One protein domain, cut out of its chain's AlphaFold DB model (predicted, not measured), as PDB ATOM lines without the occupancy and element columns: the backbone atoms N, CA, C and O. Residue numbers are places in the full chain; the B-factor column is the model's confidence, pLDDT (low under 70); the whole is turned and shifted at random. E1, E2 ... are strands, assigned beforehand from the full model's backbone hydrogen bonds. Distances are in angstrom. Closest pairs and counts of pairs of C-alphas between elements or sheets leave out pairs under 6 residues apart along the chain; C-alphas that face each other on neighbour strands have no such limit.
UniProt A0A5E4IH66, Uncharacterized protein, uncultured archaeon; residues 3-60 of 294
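This is residues 3 to 60 of the 294 residues of an uncharacterized protein of uncultured archaeon (UniProt A0A5E4IH66). A two-stranded hairpin, E1 and E2, reaches out as a long arm from a small three-stranded sheet, E3, E4 and E5, whose strands fold back and forth in a staggered row. The first printed residues, 3 to 4, pair with the E3 edge of that sheet, and the chain then goes out along E1 and comes back along E2 before entering the sheet at E3. The printed part has 58 residues with no named helix and five named strands, E1 to E5 in that order; its class is all strand, though under half of the residues, 26 of 58, are in named elements. Both sheets, of order E1 - E2 and E3 - E4 - E5, are antiparallel. The whole is loose, with a radius of gyration of the C-alphas of 14.9 A, and elongated, spanning 44 by 27 by 24 A.

The printed part begins at Ile 3, with its C-alpha at (21.736, -1.340, -31.549). E1 is residues 11 to 16, starting at C-alpha 11 at (10.679, 6.496, -39.754) and measuring 16.4 A from first to last C-alpha. E2 is residues 22 to 27, 16.0 A long. E3 is the short strand of residues 37 to 39, 6.3 A long. E4, residues 46 to 52, is the longest strand, with 7 residues and 20.1 A from first to last C-alpha. E5 is residues 55 to 58, 10.5 A long, and ends at C-alpha 58 at (15.386, -12.757, -25.981).

Residues 3 to 4 form a short antiparallel pairing with residues 37 to 38 of E3. E1 and E2 are antiparallel neighbours and form a hairpin, with 160 degrees between their N-to-C directions. The C-alphas of Pro 14 and Ile 24 face each other at 4.5 A, and those of Lys 16 and Tyr 22 face each other at 4.5 A. Across this pair N 13 and O 25 are 2.9 A apart and N 23 and O 15 are 2.8 A apart, both within hydrogen-bond range. E2 and E3 are apart. E3 and E4 are antiparallel at 127 degrees and form a hairpin; C-alphas 37 and 48 face each other at 4.6 A, and N 38 and O 47, 2.9 A apart, are within hydrogen-bond range. E4 and E5 form another hairpin, antiparallel at 147 degrees. The C-alphas of Phe 49 and Pro 58 face each other at 4.3 A, and N 50 and O 57 are within hydrogen-bond range at 2.9 A. The pairing is staggered: E4 pairs with E3 over residues 46 to 48 and with E5 over residues 49 to 52. E3, E4 and E5 make a meander, each strand the antiparallel neighbour of the one before; E3 and E5 are its edge strands and are apart from each other, and E4 is the inner strand. E1 is apart from E3, E4 and E5, and E2 is apart from E4 and E5.

The two C-alphas farthest apart are those of Glu 18 and Asp 60, at 44.1 A. The first and last printed C-alphas, of Ile 3 and Asp 60, are 18.1 A apart. The printed part has no cut. The links E1 to E2 and E4 to E5 are tight, those from E2 to E3 and from E3 to E4 are short, and there is no long link. The mean pLDDT of the printed part is 78.1; it is under 70 at residue 8, residue 29, residues 31 to 34, residues 41 to 45 and residues 53 to 54 of this predicted model.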
ATOM      1  N   ILE A   3      22.287  -0.223 -30.768       78.88
ATOM      2  CA  ILE A   3      21.736  -1.340 -31.549       78.88
ATOM      3  C   ILE A   3      22.693  -1.627 -32.705       78.88
ATOM      4  O   ILE A   3      22.993  -0.725 -33.489       78.88
ATOM      5  N   GLY A   4      23.173  -2.868 -32.785       71.62
ATOM      6  CA  GLY A   4      24.149  -3.324 -33.775       71.62
ATOM      7  C   GLY A   4      23.728  -4.654 -34.413       71.62
ATOM      8  O   GLY A   4      23.402  -5.574 -33.671       71.62
ATOM      9  N   PRO A   5      23.720  -4.809 -35.748       74.38
ATOM     10  CA  PRO A   5      23.881  -3.766 -36.768       74.38
ATOM     11  C   PRO A   5      22.830  -2.651 -36.619       74.38
ATOM     12  O   PRO A   5      21.840  -2.835 -35.911       74.38
ATOM     13  N   ARG A   6      23.014  -1.476 -37.235       75.38
ATOM     14  CA  ARG A   6      21.968  -0.434 -37.193       75.38
ATOM     15  C   ARG A   6      20.735  -0.908 -37.959       75.38
ATOM     16  O   ARG A   6      20.853  -1.684 -38.897       75.38
ATOM     17  N   ILE A   7      19.555  -0.459 -37.541       77.88
ATOM     18  CA  ILE A   7      18.303  -0.751 -38.244       77.88
ATOM     19  C   ILE A   7      18.143   0.299 -39.351       77.88
ATOM     20  O   ILE A   7      17.948   1.469 -39.015       77.88
ATOM     21  N   PRO A   8      18.231  -0.070 -40.638       69.62
ATOM     22  CA  PRO A   8      18.044   0.882 -41.721       69.62
ATOM     23  C   PRO A   8      16.553   1.180 -41.954       69.62
ATOM     24  O   PRO A   8      15.680   0.351 -41.685       69.62
ATOM     25  N   GLY A   9      16.247   2.383 -42.453       70.06
ATOM     26  CA  GLY A   9      14.919   2.727 -42.977       70.06
ATOM     27  C   GLY A   9      13.782   2.890 -41.956       70.06
ATOM     28  O   GLY A   9      12.615   2.819 -42.346       70.06
ATOM     29  N   PHE A  10      14.066   3.100 -40.664       79.25
ATOM     30  CA  PHE A  10      13.011   3.440 -39.700       79.25
ATOM     31  C   PHE A  10      12.544   4.891 -39.879       79.25
ATOM     32  O   PHE A  10      13.342   5.783 -40.156       79.25
ATOM     33  N   SER A  11      11.248   5.146 -39.690       79.75
ATOM     34  CA  SER A  11      10.679   6.496 -39.754       79.75
ATOM     35  C   SER A  11      10.053   6.884 -38.422       79.75
ATOM     36  O   SER A  11       9.336   6.085 -37.814       79.75
ATOM     37  N   ILE A  12      10.285   8.123 -37.987       87.75
ATOM     38  CA  ILE A  12       9.700   8.694 -36.770       87.75
ATOM     39  C   ILE A  12       8.846   9.893 -37.170       87.75
ATOM     40  O   ILE A  12       9.356  10.844 -37.755       87.75
ATOM     41  N   GLN A  13       7.558   9.858 -36.840       89.44
ATOM     42  CA  GLN A  13       6.627  10.944 -37.125       89.44
ATOM     43  C   GLN A  13       5.899  11.382 -35.847       89.44
ATOM     44  O   GLN A  13       5.158  10.583 -35.267       89.44
ATOM     45  N   PRO A  14       6.076  12.637 -35.395       89.88
ATOM     46  CA  PRO A  14       5.265  13.206 -34.331       89.88
ATOM     47  C   PRO A  14       3.916  13.689 -34.885       89.88
ATOM     48  O   PRO A  14       3.854  14.408 -35.880       89.88
ATOM     49  N   ILE A  15       2.827  13.329 -34.213       92.44
ATOM     50  CA  ILE A  15       1.464  13.777 -34.502       92.44
ATOM     51  C   ILE A  15       0.990  14.612 -33.319       92.44
ATOM     52  O   ILE A  15       0.875  14.103 -32.202       92.44
ATOM     53  N   LYS A  16       0.717  15.896 -33.560       93.75
ATOM     54  CA  LYS A  16       0.142  16.790 -32.551       93.75
ATOM     55  C   LYS A  16      -1.352  16.509 -32.412       93.75
ATOM     56  O   LYS A  16      -2.079  16.504 -33.399       93.75
ATOM     57  N   LEU A  17      -1.797  16.282 -31.186       93.44
ATOM     58  CA  LEU A  17      -3.194  16.102 -30.822       93.44
ATOM     59  C   LEU A  17      -3.854  17.456 -30.539       93.44
ATOM     60  O   LEU A  17      -3.189  18.419 -30.151       93.44
ATOM     61  N   GLU A  18      -5.179  17.508 -30.658       91.31
ATOM     62  CA  GLU A  18      -5.983  18.711 -30.385       91.31
ATOM     63  C   GLU A  18      -5.796  19.240 -28.954       91.31
ATOM     64  O   GLU A  18      -5.803  20.444 -28.721       91.31
ATOM     65  N   ASN A  19      -5.528  18.348 -27.998       92.81
ATOM     66  CA  ASN A  19      -5.244  18.698 -26.603       92.81
ATOM     67  C   ASN A  19      -3.803  19.200 -26.358       92.81
ATOM     68  O   ASN A  19      -3.369  19.289 -25.210       92.81
ATOM     69  N   GLY A  20      -3.034  19.465 -27.419       90.44
ATOM     70  CA  GLY A  20      -1.658  19.960 -27.349       90.44
ATOM     71  C   GLY A  20      -0.595  18.903 -27.031       90.44
ATOM     72  O   GLY A  20       0.587  19.246 -26.993       90.44
ATOM     73  N   ARG A  21      -0.971  17.632 -26.823       92.88
ATOM     74  CA  ARG A  21      -0.026  16.514 -26.631       92.88
ATOM     75  C   ARG A  21       0.484  15.985 -27.973       92.88
ATOM     76  O   ARG A  21      -0.065  16.305 -29.020       92.88
ATOM     77  N   TYR A  22       1.514  15.143 -27.942       91.69
ATOM     78  CA  TYR A  22       2.081  14.515 -29.138       91.69
ATOM     79  C   TYR A  22       2.021  12.989 -29.037       91.69
ATOM     80  O   TYR A  22       2.290  12.422 -27.980       91.69
ATOM     81  N   ILE A  23       1.706  12.329 -30.150       92.75
ATOM     82  CA  ILE A  23       1.926  10.895 -30.364       92.75
ATOM     83  C   ILE A  23       3.153  10.751 -31.254       92.75
ATOM     84  O   ILE A  23       3.245  11.415 -32.279       92.75
ATOM     85  N   ILE A  24       4.086   9.873 -30.893       91.38
ATOM     86  CA  ILE A  24       5.237   9.553 -31.742       91.38
ATOM     87  C   ILE A  24       4.976   8.199 -32.395       91.38
ATOM     88  O   ILE A  24       4.923   7.176 -31.712       91.38
ATOM     89  N   ILE A  25       4.821   8.188 -33.716       88.19
ATOM     90  CA  ILE A  25       4.750   6.957 -34.501       88.19
ATOM     91  C   ILE A  25       6.160   6.601 -34.952       88.19
ATOM     92  O   ILE A  25       6.803   7.375 -35.653       88.19
ATOM     93  N   ILE A  26       6.625   5.414 -34.566       86.31
ATOM     94  CA  ILE A  26       7.903   4.853 -35.009       86.31
ATOM     95  C   ILE A  26       7.597   3.624 -35.861       86.31
ATOM     96  O   ILE A  26       7.121   2.611 -35.346       86.31
ATOM     97  N   ARG A  27       7.861   3.703 -37.166       79.00
ATOM     98  CA  ARG A  27       7.723   2.573 -38.090       79.00
ATOM     99  C   ARG A  27       9.094   1.949 -38.299       79.00
ATOM    100  O   ARG A  27      10.003   2.610 -38.784       79.00
ATOM    101  N   ILE A  28       9.225   0.677 -37.934       79.81
ATOM    102  CA  ILE A  28      10.455  -0.101 -38.102       79.81
ATOM    103  C   ILE A  28      10.189  -1.158 -39.182       79.81
ATOM    104  O   ILE A  28       9.345  -2.029 -38.950       79.81
ATOM    105  N   PRO A  29      10.826  -1.084 -40.365       68.62
ATOM    106  CA  PRO A  29      10.696  -2.125 -41.379       68.62
ATOM    107  C   PRO A  29      11.386  -3.420 -40.926       68.62
ATOM    108  O   PRO A  29      12.205  -3.423 -40.005       68.62
ATOM    109  N   LYS A  30      11.069  -4.539 -41.591       70.25
ATOM    110  CA  LYS A  30      11.860  -5.768 -41.448       70.25
ATOM    111  C   LYS A  30      13.293  -5.442 -41.868       70.25
ATOM    112  O   LYS A  30      13.507  -4.979 -42.985       70.25
ATOM    113  N   SER A  31      14.243  -5.679 -40.975       68.62
ATOM    114  CA  SER A  31      15.649  -5.464 -41.273       68.62
ATOM    115  C   SER A  31      16.314  -6.752 -41.737       68.62
ATOM    116  O   SER A  31      16.053  -7.831 -41.205       68.62
ATOM    117  N   TRP A  32      17.188  -6.612 -42.726       63.78
ATOM    118  CA  TRP A  32      17.905  -7.707 -43.379       63.78
ATOM    119  C   TRP A  32      19.313  -7.899 -42.827       63.78
ATOM    120  O   TRP A  32      19.905  -8.949 -43.023       63.78
ATOM    121  N   ALA A  33      19.794  -6.932 -42.042       63.69
ATOM    122  CA  ALA A  33      20.932  -7.097 -41.141       63.69
ATOM    123  C   ALA A  33      20.512  -7.743 -39.801       63.69
ATOM    124  O   ALA A  33      21.206  -7.625 -38.795       63.69
ATOM    125  N   SER A  34      19.336  -8.384 -39.774       68.25
ATOM    126  CA  SER A  34      18.862  -9.175 -38.642       68.25
ATOM    127  C   SER A  34      19.751 -10.416 -38.454       68.25
ATOM    128  O   SER A  34      20.215 -10.985 -39.445       68.25
ATOM    129  N   PRO A  35      19.939 -10.895 -37.214       77.94
ATOM    130  CA  PRO A  35      19.386 -10.352 -35.973       77.94
ATOM    131  C   PRO A  35      20.143  -9.108 -35.466       77.94
ATOM    132  O   PRO A  35      21.358  -9.002 -35.589       77.94
ATOM    133  N   HIS A  36      19.408  -8.164 -34.863       80.69
ATOM    134  CA  HIS A  36      19.978  -6.970 -34.226       80.69
ATOM    135  C   HIS A  36      20.227  -7.206 -32.742       80.69
ATOM    136  O   HIS A  36      19.321  -7.598 -32.000       80.69
ATOM    137  N   MET A  37      21.441  -6.913 -32.305       84.56
ATOM    138  CA  MET A  37      21.847  -6.941 -30.915       84.56
ATOM    139  C   MET A  37      21.532  -5.603 -30.257       84.56
ATOM    140  O   MET A  37      21.884  -4.539 -30.764       84.56
ATOM    141  N   VAL A  38      20.893  -5.661 -29.097       83.31
ATOM    142  CA  VAL A  38      20.756  -4.522 -28.196       83.31
ATOM    143  C   VAL A  38      21.889  -4.593 -27.183       83.31
ATOM    144  O   VAL A  38      22.049  -5.605 -26.504       83.31
ATOM    145  N   THR A  39      22.639  -3.502 -27.063       76.62
ATOM    146  CA  THR A  39      23.687  -3.311 -26.058       76.62
ATOM    147  C   THR A  39      23.272  -2.189 -25.105       76.62
ATOM    148  O   THR A  39      22.892  -1.082 -25.510       76.62
ATOM    149  N   LEU A  40      23.275  -2.478 -23.808       71.38
ATOM    150  CA  LEU A  40      23.042  -1.494 -22.752       71.38
ATOM    151  C   LEU A  40      24.397  -1.115 -22.142       71.38
ATOM    152  O   LEU A  40      25.233  -1.979 -21.922       71.38
ATOM    153  N   GLU A  41      24.627   0.177 -21.876       57.88
ATOM    154  CA  GLU A  41      25.902   0.694 -21.328       57.88
ATOM    155  C   GLU A  41      26.201   0.196 -19.899       57.88
ATOM    156  O   GLU A  41      27.316   0.341 -19.400       57.88
ATOM    157  N   LEU A  42      25.219  -0.431 -19.249       56.81
ATOM    158  CA  LEU A  42      25.400  -1.197 -18.023       56.81
ATOM    159  C   LEU A  42      25.867  -2.613 -18.407       56.81
ATOM    160  O   LEU A  42      25.143  -3.337 -19.085       56.81
ATOM    161  N   ARG A  43      27.101  -2.939 -18.003       48.00
ATOM    162  CA  ARG A  43      27.916  -4.116 -18.371       48.00
ATOM    163  C   ARG A  43      27.133  -5.444 -18.520       48.00
ATOM    164  O   ARG A  43      26.264  -5.747 -17.709       48.00
ATOM    165  N   ASP A  44      27.523  -6.237 -19.527       54.97
ATOM    166  CA  ASP A  44      27.160  -7.649 -19.795       54.97
ATOM    167  C   ASP A  44      25.708  -7.970 -20.211       54.97
ATOM    168  O   ASP A  44      25.206  -9.085 -20.026       54.97
ATOM    169  N   HIS A  45      25.007  -7.017 -20.828       61.88
ATOM    170  CA  HIS A  45      23.665  -7.239 -21.381       61.88
ATOM    171  C   HIS A  45      23.615  -6.999 -22.891       61.88
ATOM    172  O   HIS A  45      22.923  -6.108 -23.384       61.88
ATOM    173  N   GLU A  46      24.350  -7.840 -23.616       73.31
ATOM    174  CA  GLU A  46      24.254  -8.004 -25.065       73.31
ATOM    175  C   GLU A  46      23.201  -9.072 -25.363       73.31
ATOM    176  O   GLU A  46      23.374 -10.247 -25.035       73.31
ATOM    177  N   ARG A  47      22.052  -8.672 -25.916       81.88
ATOM    178  CA  ARG A  47      20.970  -9.618 -26.222       81.88
ATOM    179  C   ARG A  47      20.318  -9.306 -27.554       81.88
ATOM    180  O   ARG A  47      20.062  -8.151 -27.890       81.88
ATOM    181  N   PHE A  48      19.993 -10.364 -28.280       82.94
ATOM    182  CA  PHE A  48      19.127 -10.294 -29.443       82.94
ATOM    183  C   PHE A  48      17.694 -10.556 -29.006       82.94
ATOM    184  O   PHE A  48      17.439 -11.472 -28.223       82.94
ATOM    185  N   PHE A  49      16.763  -9.752 -29.500       82.31
ATOM    186  CA  PHE A  49      15.356  -9.849 -29.132       82.31
ATOM    187  C   PHE A  49      14.492 -10.091 -30.362       82.31
ATOM    188  O   PHE A  49      14.753  -9.547 -31.434       82.31
ATOM    189  N   SER A  50      13.415 -10.841 -30.169       79.62
ATOM    190  CA  SER A  50      12.339 -11.014 -31.138       79.62
ATOM    191  C   SER A  50      11.009 -10.566 -30.541       79.62
ATOM    192  O   SER A  50      10.886 -10.298 -29.338       79.62
ATOM    193  N   ARG A  51      10.008 -10.403 -31.406       77.00
ATOM    194  CA  ARG A  51       8.676  -9.930 -31.038       77.00
ATOM    195  C   ARG A  51       7.620 -10.880 -31.577       77.00
ATOM    196  O   ARG A  51       7.595 -11.170 -32.768       77.00
ATOM    197  N   THR A  52       6.720 -11.305 -30.706       74.88
ATOM    198  CA  THR A  52       5.485 -12.016 -31.058       74.88
ATOM    199  C   THR A  52       4.278 -11.121 -30.787       74.88
ATOM    200  O   THR A  52       4.408 -10.012 -30.258       74.88
ATOM    201  N   SER A  53       3.078 -11.599 -31.123       65.56
ATOM    202  CA  SER A  53       1.815 -10.953 -30.738       65.56
ATOM    203  C   SER A  53       1.668 -10.786 -29.218       65.56
ATOM    204  O   SER A  53       0.952  -9.893 -28.774       65.56
ATOM    205  N   SER A  54       2.372 -11.600 -28.425       66.50
ATOM    206  CA  SER A  54       2.286 -11.634 -26.960       66.50
ATOM    207  C   SER A  54       3.358 -10.812 -26.236       66.50
ATOM    208  O   SER A  54       3.252 -10.627 -25.026       66.50
ATOM    209  N   GLY A  55       4.396 -10.312 -26.921       78.88
ATOM    210  CA  GLY A  55       5.444  -9.518 -26.270       78.88
ATOM    211  C   GLY A  55       6.809  -9.550 -26.957       78.88
ATOM    212  O   GLY A  55       6.944  -9.954 -28.109       78.88
ATOM    213  N   LYS A  56       7.829  -9.069 -26.234       80.88
ATOM    214  CA  LYS A  56       9.248  -9.105 -26.629       80.88
ATOM    215  C   LYS A  56       9.970 -10.155 -25.785       80.88
ATOM    216  O   LYS A  56       9.750 -10.185 -24.577       80.88
ATOM    217  N   TYR A  57      10.845 -10.957 -26.381       82.75
ATOM    218  CA  TYR A  57      11.626 -11.982 -25.675       82.75
ATOM    219  C   TYR A  57      13.043 -12.088 -26.262       82.75
ATOM    220  O   TYR A  57      13.240 -11.724 -27.425       82.75
ATOM    221  N   PRO A  58      14.049 -12.494 -25.465       83.44
ATOM    222  CA  PRO A  58      15.386 -12.757 -25.981       83.44
ATOM    223  C   PRO A  58      15.373 -14.022 -26.847       83.44
ATOM    224  O   PRO A  58      14.782 -15.020 -26.442       83.44
ATOM    225  N   LEU A  59      16.019 -13.968 -28.011       80.75
ATOM    226  CA  LEU A  59      16.164 -15.120 -28.903       80.75
ATOM    227  C   LEU A  59      17.030 -16.203 -28.248       80.75
ATOM    228  O   LEU A  59      18.054 -15.887 -27.632       80.75
ATOM    229  N   ASP A  60      16.651 -17.467 -28.422       79.31
ATOM    230  CA  ASP A  60      17.501 -18.598 -28.045       79.31
ATOM    231  C   ASP A  60      18.552 -18.929 -29.126       79.31
ATOM    232  O   ASP A  60      18.592 -18.327 -30.199       79.31
TER     233      ASP A  60